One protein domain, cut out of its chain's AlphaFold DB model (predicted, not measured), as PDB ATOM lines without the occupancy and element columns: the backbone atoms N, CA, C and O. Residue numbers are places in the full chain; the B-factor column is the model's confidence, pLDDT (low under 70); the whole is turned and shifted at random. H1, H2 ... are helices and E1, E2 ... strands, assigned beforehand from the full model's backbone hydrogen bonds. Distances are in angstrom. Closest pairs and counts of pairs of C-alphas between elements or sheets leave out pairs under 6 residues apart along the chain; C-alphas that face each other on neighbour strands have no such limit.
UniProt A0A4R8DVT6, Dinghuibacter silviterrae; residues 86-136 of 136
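What this domain is: This is residues 86 to 136 of the 136 residues of a protein of Dinghuibacter silviterrae (UniProt A0A4R8DVT6). The printed part is a two-stranded hairpin, E1 and E2, with a wide loop of residues 109 to 119 at one end, a short helix, H1, over one face near residues 102 and 124, and a thin tail, residues 129 to 136, that sticks out past the end of E2. The tail makes much of the length, and E1 bends as it runs beside E2. The printed part has 51 residues with one named helix and two named strands, in the order H1, E1, E2 along the chain; the sheet has the order E1 - E2 and is antiparallel. The class is mixed, helices and strands, with under half of the residues, 21, in named elements. The whole is extended, with a radius of gyration of the C-alphas of 16.1 A, and the C-alphas span 55 by 28 by 12 A along their three main axes.

Where its parts are: The printed part begins at Glu 86, whose C-alpha is at (-19.667, 45.220, 32.061), and residues 86 to 92 belong to no named element. H1 follows as residues 93 to 98, Glu 93 to Arg 98, with C-alpha 93 at (-10.161, 37.200, 29.455) and 8.8 A from first to last C-alpha. After Ile 99 and Gly 100 comes E1, residues 101 to 108, Met 101 to Leu 108, the longest strand by residues, measuring 19.9 A from first to last C-alpha. E1 bends by 62 degrees at residue 104. Residues 109 to 119 join it to E2, residues 120 to 126, Glu 120 to Ala 126, which also measures 19.9 A from first to last C-alpha. E2 ends with C-alpha 126 at (-0.069, 30.275, 25.052), and the printed part then runs on to Arg 136, whose C-alpha is at (26.820, 21.177, 26.792).

How they stand to each other: E1 and E2 form a hairpin, antiparallel neighbour strands with an angle of 150 degrees between their N-to-C directions. Among the C-alphas that face each other are those of Met 101 and Ala 126, 4.4 A apart, those of Thr 106 and Val 122, 4.4 A apart, and those of Leu 108 and Glu 120, 4.8 A apart. Across the pair, N 104 and O 123 are within hydrogen-bond range at 2.8 A, and N 121 and O 107 are within it at 2.8 A. The closest C-alphas of H1 and E1 are those of Met 96 and Glu 102, 7.0 A apart. The closest C-alphas of H1 and E2 are those of Met 96 and Tyr 124, 7.5 A apart. From centre to centre H1 is 12.6 A from E1 and 11.6 A from E2. In H1 every O i to N i+4 pair is within hydrogen-bond range.

The domain as a whole: The two C-alphas farthest apart are those of Gly 115, in the loop between the strands, and Arg 136, at 55.6 A. The first and last printed C-alphas, those of Glu 86 and Arg 136, are 52.6 A apart. Residues 129 to 136 stand free, and the body without them has 43 residues, spans 32 by 29 by 12 A and has a radius of gyration of 12.3 A. The link from H1 to E1 is tight, with 2 residues, and the link from E1 to E2 is long, with 11 residues. The printed part has no cut, and Arg 136 is the chain's last residue. The mean pLDDT of the printed part is 77.0, with low confidence, under 70, in 16 residues, namely residues 86 to 92 and residues 128 to 136 of this model. The mean pLDDT is 90 in E1, 88 in E2 and 78 in H1.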
ATOM      1  N   GLU A  86     -20.988  45.186  32.674       66.62
ATOM      2  CA  GLU A  86     -19.667  45.220  32.061       66.62
ATOM      3  C   GLU A  86     -18.607  45.328  33.155       66.62
ATOM      4  O   GLU A  86     -18.645  46.204  34.020       66.62
ATOM      5  N   ALA A  87     -17.630  44.429  33.120       67.31
ATOM      6  CA  ALA A  87     -16.413  44.561  33.893       67.31
ATOM      7  C   ALA A  87     -15.200  44.263  33.020       67.31
ATOM      8  O   ALA A  87     -15.270  43.554  32.024       67.31
ATOM      9  N   PHE A  88     -14.026  44.703  33.468       64.25
ATOM     10  CA  PHE A  88     -12.757  44.441  32.780       64.25
ATOM     11  C   PHE A  88     -12.368  42.950  32.664       64.25
ATOM     12  O   PHE A  88     -11.274  42.625  32.215       64.25
ATOM     13  N   PHE A  89     -13.214  42.035  33.143       65.88
ATOM     14  CA  PHE A  89     -13.029  40.585  33.096       65.88
ATOM     15  C   PHE A  89     -14.196  39.843  32.433       65.88
ATOM     16  O   PHE A  89     -14.267  38.618  32.553       65.88
ATOM     17  N   THR A  90     -15.111  40.568  31.788       65.88
ATOM     18  CA  THR A  90     -16.181  40.014  30.952       65.88
ATOM     19  C   THR A  90     -15.904  40.381  29.492       65.88
ATOM     20  O   THR A  90     -15.828  41.578  29.209       65.88
ATOM     21  N   PRO A  91     -15.761  39.404  28.566       66.75
ATOM     22  CA  PRO A  91     -15.759  37.936  28.756       66.75
ATOM     23  C   PRO A  91     -14.529  37.445  29.550       66.75
ATOM     24  O   PRO A  91     -13.699  38.269  29.901       66.75
ATOM     25  N   SER A  92     -14.409  36.138  29.865       67.81
ATOM     26  CA  SER A  92     -13.409  35.511  30.776       67.81
ATOM     27  C   SER A  92     -11.910  35.671  30.409       67.81
ATOM     28  O   SER A  92     -11.093  34.789  30.675       67.81
ATOM     29  N   GLU A  93     -11.511  36.807  29.844       70.81
ATOM     30  CA  GLU A  93     -10.161  37.200  29.455       70.81
ATOM     31  C   GLU A  93      -9.178  37.128  30.634       70.81
ATOM     32  O   GLU A  93      -8.026  36.732  30.464       70.81
ATOM     33  N   ARG A  94      -9.635  37.405  31.866       72.62
ATOM     34  CA  ARG A  94      -8.770  37.362  33.059       72.62
ATOM     35  C   ARG A  94      -8.254  35.953  33.378       72.62
ATOM     36  O   ARG A  94      -7.146  35.824  33.895       72.62
ATOM     37  N   VAL A  95      -9.027  34.899  33.100       79.19
ATOM     38  CA  VAL A  95      -8.544  33.515  33.287       79.19
ATOM     39  C   VAL A  95      -7.388  33.254  32.332       79.19
ATOM     40  O   VAL A  95      -6.334  32.812  32.778       79.19
ATOM     41  N   MET A  96      -7.560  33.621  31.060       83.75
ATOM     42  CA  MET A  96      -6.547  33.467  30.014       83.75
ATOM     43  C   MET A  96      -5.261  34.230  30.358       83.75
ATOM     44  O   MET A  96      -4.173  33.662  30.302       83.75
ATOM     45  N   GLN A  97      -5.385  35.477  30.827       78.69
ATOM     46  CA  GLN A  97      -4.251  36.279  31.302       78.69
ATOM     47  C   GLN A  97      -3.526  35.620  32.489       78.69
ATOM     48  O   GLN A  97      -2.299  35.545  32.500       78.69
ATOM     49  N   ARG A  98      -4.265  35.104  33.486       80.62
ATOM     50  CA  ARG A  98      -3.678  34.460  34.681       80.62
ATOM     51  C   ARG A  98      -2.885  33.198  34.362       80.62
ATOM     52  O   ARG A  98      -1.933  32.903  35.076       80.62
ATOM     53  N   ILE A  99      -3.270  32.465  33.321       84.75
ATOM     54  CA  ILE A  99      -2.545  31.271  32.867       84.75
ATOM     55  C   ILE A  99      -1.457  31.595  31.828       84.75
ATOM     56  O   ILE A  99      -0.901  30.681  31.225       84.75
ATOM     57  N   GLY A 100      -1.131  32.879  31.625       86.69
ATOM     58  CA  GLY A 100      -0.043  33.318  30.747       86.69
ATOM     59  C   GLY A 100      -0.367  33.258  29.253       86.69
ATOM     60  O   GLY A 100       0.541  33.130  28.433       86.69
ATOM     61  N   MET A 101      -1.647  33.310  28.883       89.31
ATOM     62  CA  MET A 101      -2.074  33.392  27.486       89.31
ATOM     63  C   MET A 101      -2.359  34.838  27.084       89.31
ATOM     64  O   MET A 101      -2.928  35.609  27.857       89.31
ATOM     65  N   GLU A 102      -2.041  35.186  25.838       87.69
ATOM     66  CA  GLU A 102      -2.324  36.509  25.272       87.69
ATOM     67  C   GLU A 102      -3.371  36.428  24.165       87.69
ATOM     68  O   GLU A 102      -3.387  35.487  23.369       87.69
ATOM     69  N   LYS A 103      -4.235  37.441  24.099       88.19
ATOM     70  CA  LYS A 103      -5.190  37.633  23.006       88.19
ATOM     71  C   LYS A 103      -4.438  38.115  21.767       88.19
ATOM     72  O   LYS A 103      -3.900  39.216  21.767       88.19
ATOM     73  N   THR A 104      -4.420  37.312  20.707       91.25
ATOM     74  CA  THR A 104      -3.654  37.601  19.479       91.25
ATOM     75  C   THR A 104      -4.519  37.968  18.273       91.25
ATOM     76  O   THR A 104      -3.977  38.273  17.216       91.25
ATOM     77  N   GLY A 105      -5.847  37.910  18.390       90.38
ATOM     78  CA  GLY A 105      -6.763  38.297  17.314       90.38
ATOM     79  C   GLY A 105      -8.178  37.755  17.500       90.38
ATOM     80  O   GLY A 105      -8.524  37.269  18.579       90.38
ATOM     81  N   THR A 106      -8.974  37.812  16.436       91.50
ATOM     82  CA  THR A 106     -10.306  37.199  16.340       91.50
ATOM     83  C   THR A 106     -10.417  36.344  15.076       91.50
ATOM     84  O   THR A 106      -9.601  36.461  14.159       91.50
ATOM     85  N   PHE A 107     -11.385  35.431  15.038       92.00
ATOM     86  CA  PHE A 107     -11.703  34.623  13.860       92.00
ATOM     87  C   PHE A 107     -13.194  34.271  13.828       92.00
ATOM     88  O   PHE A 107     -13.864  34.270  14.859       92.00
ATOM     89  N   LEU A 108     -13.717  33.954  12.643       93.38
ATOM     90  CA  LEU A 108     -15.099  33.506  12.468       93.38
ATOM     91  C   LEU A 108     -15.182  31.979  12.574       93.38
ATOM     92  O   LEU A 108     -14.392  31.263  11.956       93.38
ATOM     93  N   HIS A 109     -16.148  31.466  13.334       88.56
ATOM     94  CA  HIS A 109     -16.333  30.032  13.520       88.56
ATOM     95  C   HIS A 109     -16.775  29.371  12.207       88.56
ATOM     96  O   HIS A 109     -17.858  29.677  11.703       88.56
ATOM     97  N   PRO A 110     -16.007  28.408  11.669       90.88
ATOM     98  CA  PRO A 110     -16.223  27.889  10.318       90.88
ATOM     99  C   PRO A 110     -17.505  27.059  10.167       90.88
ATOM    100  O   PRO A 110     -17.937  26.800   9.050       90.88
ATOM    101  N   ARG A 111     -18.107  26.615  11.279       91.19
ATOM    102  CA  ARG A 111     -19.357  25.831  11.278       91.19
ATOM    103  C   ARG A 111     -20.610  26.647  11.596       91.19
ATOM    104  O   ARG A 111     -21.688  26.067  11.627       91.19
ATOM    105  N   LEU A 112     -20.479  27.943  11.888       84.50
ATOM    106  CA  LEU A 112     -21.641  28.791  12.154       84.50
ATOM    107  C   LEU A 112     -22.046  29.549  10.883       84.50
ATOM    108  O   LEU A 112     -21.159  29.995  10.150       84.50
ATOM    109  N   PRO A 113     -23.359  29.699  10.613       89.25
ATOM    110  CA  PRO A 113     -23.836  30.506   9.495       89.25
ATOM    111  C   PRO A 113     -23.282  31.933   9.545       89.25
ATOM    112  O   PRO A 113     -23.054  32.487  10.622       89.25
ATOM    113  N   GLY A 114     -23.097  32.542   8.372       88.94
ATOM    114  CA  GLY A 114     -22.711  33.950   8.275       88.94
ATOM    115  C   GLY A 114     -23.716  34.854   8.988       88.94
ATOM    116  O   GLY A 114     -24.919  34.722   8.772       88.94
ATOM    117  N   GLY A 115     -23.222  35.747   9.846       85.44
ATOM    118  CA  GLY A 115     -24.062  36.660  10.630       85.44
ATOM    119  C   GLY A 115     -24.683  36.033  11.881       85.44
ATOM    120  O   GLY A 115     -25.444  36.700  12.577       85.44
ATOM    121  N   HIS A 116     -24.361  34.773  12.200       81.00
ATOM    122  CA  HIS A 116     -24.745  34.181  13.477       81.00
ATOM    123  C   HIS A 116     -24.057  34.944  14.621       81.00
ATOM    124  O   HIS A 116     -22.851  35.170  14.585       81.00
ATOM    125  N   TRP A 117     -24.794  35.314  15.663       80.69
ATOM    126  CA  TRP A 117     -24.283  36.154  16.755       80.69
ATOM    127  C   TRP A 117     -23.114  35.507  17.537       80.69
ATOM    128  O   TRP A 117     -22.234  36.209  18.019       80.69
ATOM    129  N   LEU A 118     -23.039  34.167  17.581       81.31
ATOM    130  CA  LEU A 118     -21.876  33.407  18.092       81.31
ATOM    131  C   LEU A 118     -20.718  33.215  17.094       81.31
ATOM    132  O   LEU A 118     -19.794  32.457  17.375       81.31
ATOM    133  N   GLN A 119     -20.767  33.791  15.893       90.38
ATOM    134  CA  GLN A 119     -19.771  33.486  14.864       90.38
ATOM    135  C   GLN A 119     -18.379  34.024  15.228       90.38
ATOM    136  O   GLN A 119     -17.389  33.341  14.965       90.38
ATOM    137  N   GLU A 120     -18.272  35.195  15.853       89.44
ATOM    138  CA  GLU A 120     -16.982  35.793  16.210       89.44
ATOM    139  C   GLU A 120     -16.371  35.155  17.466       89.44
ATOM    140  O   GLU A 120     -16.998  35.064  18.518       89.44
ATOM    141  N   HIS A 121     -15.117  34.721  17.355       87.88
ATOM    142  CA  HIS A 121     -14.342  34.131  18.441       87.88
ATOM    143  C   HIS A 121     -13.034  34.885  18.656       87.88
ATOM    144  O   HIS A 121     -12.440  35.420  17.720       87.88
ATOM    145  N   VAL A 122     -12.540  34.871  19.894       86.81
ATOM    146  CA  VAL A 122     -11.240  35.441  20.265       86.81
ATOM    147  C   VAL A 122     -10.155  34.365  20.211       86.81
ATOM    148  O   VAL A 122     -10.317  33.278  20.764       86.81
ATOM    149  N   LEU A 123      -9.023  34.676  19.581       88.00
ATOM    150  CA  LEU A 123      -7.849  33.811  19.534       88.00
ATOM    151  C   LEU A 123      -6.893  34.149  20.682       88.00
ATOM    152  O   LEU A 123      -6.371  35.263  20.747       88.00
ATOM    153  N   TYR A 124      -6.613  33.160  21.532       88.06
ATOM    154  CA  TYR A 124      -5.567  33.235  22.550       88.06
ATOM    155  C   TYR A 124      -4.382  32.340  22.191       88.06
ATOM    156  O   TYR A 124      -4.561  31.207  21.743       88.06
ATOM    157  N   ARG A 125      -3.167  32.826  22.440       89.50
ATOM    158  CA  ARG A 125      -1.920  32.081  22.269       89.50
ATOM    159  C   ARG A 125      -1.270  31.859  23.630       89.50
ATOM    160  O   ARG A 125      -1.049  32.810  24.371       89.50
ATOM    161  N   ALA A 126      -0.957  30.605  23.944       87.69
ATOM    162  CA  ALA A 126      -0.069  30.275  25.052       87.69
ATOM    163  C   ALA A 126       1.380  30.363  24.568       87.69
ATOM    164  O   ALA A 126       1.725  29.788  23.532       87.69
ATOM    165  N   PHE A 127       2.236  31.049  25.318       78.06
ATOM    166  CA  PHE A 127       3.672  31.012  25.075       78.06
ATOM    167  C   PHE A 127       4.261  29.883  25.911       78.06
ATOM    168  O   PHE A 127       4.232  29.926  27.138       78.06
ATOM    169  N   SER A 128       4.794  28.849  25.257       62.41
ATOM    170  CA  SER A 128       5.682  27.930  25.966       62.41
ATOM    171  C   SER A 128       6.916  28.735  26.369       62.41
ATOM    172  O   SER A 128       7.520  29.339  25.477       62.41
ATOM    173  N   PRO A 129       7.349  28.726  27.643       59.12
ATOM    174  CA  PRO A 129       8.701  29.164  27.943       59.12
ATOM    175  C   PRO A 129       9.624  28.330  27.055       59.12
ATOM    176  O   PRO A 129       9.481  27.103  26.971       59.12
ATOM    177  N   SER A 130      10.491  28.996  26.295       59.16
ATOM    178  CA  SER A 130      11.504  28.318  25.498       59.16
ATOM    179  C   SER A 130      12.229  27.352  26.423       59.16
ATOM    180  O   SER A 130      12.747  27.768  27.461       59.16
ATOM    181  N   ARG A 131      12.240  26.056  26.087       48.53
ATOM    182  CA  ARG A 131      13.157  25.114  26.732       48.53
ATOM    183  C   ARG A 131      14.542  25.717  26.552       48.53
ATOM    184  O   ARG A 131      15.025  25.752  25.426       48.53
ATOM    185  N   ASN A 132      15.130  26.242  27.625       42.09
ATOM    186  CA  ASN A 132      16.526  26.647  27.625       42.09
ATOM    187  C   ASN A 132      17.326  25.412  27.215       42.09
ATOM    188  O   ASN A 132      17.486  24.477  27.999       42.09
ATOM    189  N   THR A 133      17.773  25.378  25.965       45.19
ATOM    190  CA  THR A 133      18.792  24.447  25.506       45.19
ATOM    191  C   THR A 133      20.056  24.837  26.256       45.19
ATOM    192  O   THR A 133      20.751  25.777  25.883       45.19
ATOM    193  N   ILE A 134      20.316  24.164  27.376       48.22
ATOM    194  CA  ILE A 134      21.620  24.214  28.029       48.22
ATOM    195  C   ILE A 134      22.593  23.596  27.024       48.22
ATOM    196  O   ILE A 134      22.556  22.385  26.787       48.22
ATOM    197  N   SER A 135      23.397  24.441  26.374       42.94
ATOM    198  CA  SER A 135      24.547  23.989  25.596       42.94
ATOM    199  C   SER A 135      25.462  23.218  26.543       42.94
ATOM    200  O   SER A 135      25.848  23.747  27.585       42.94
ATOM    201  N   ARG A 136      25.733  21.959  26.197       45.12
ATOM    202  CA  ARG A 136      26.820  21.177  26.792       45.12
ATOM    203  C   ARG A 136      28.170  21.737  26.370       45.12
ATOM    204  O   ARG A 136      28.211  22.387  25.298       45.12
TER     205      ARG A 136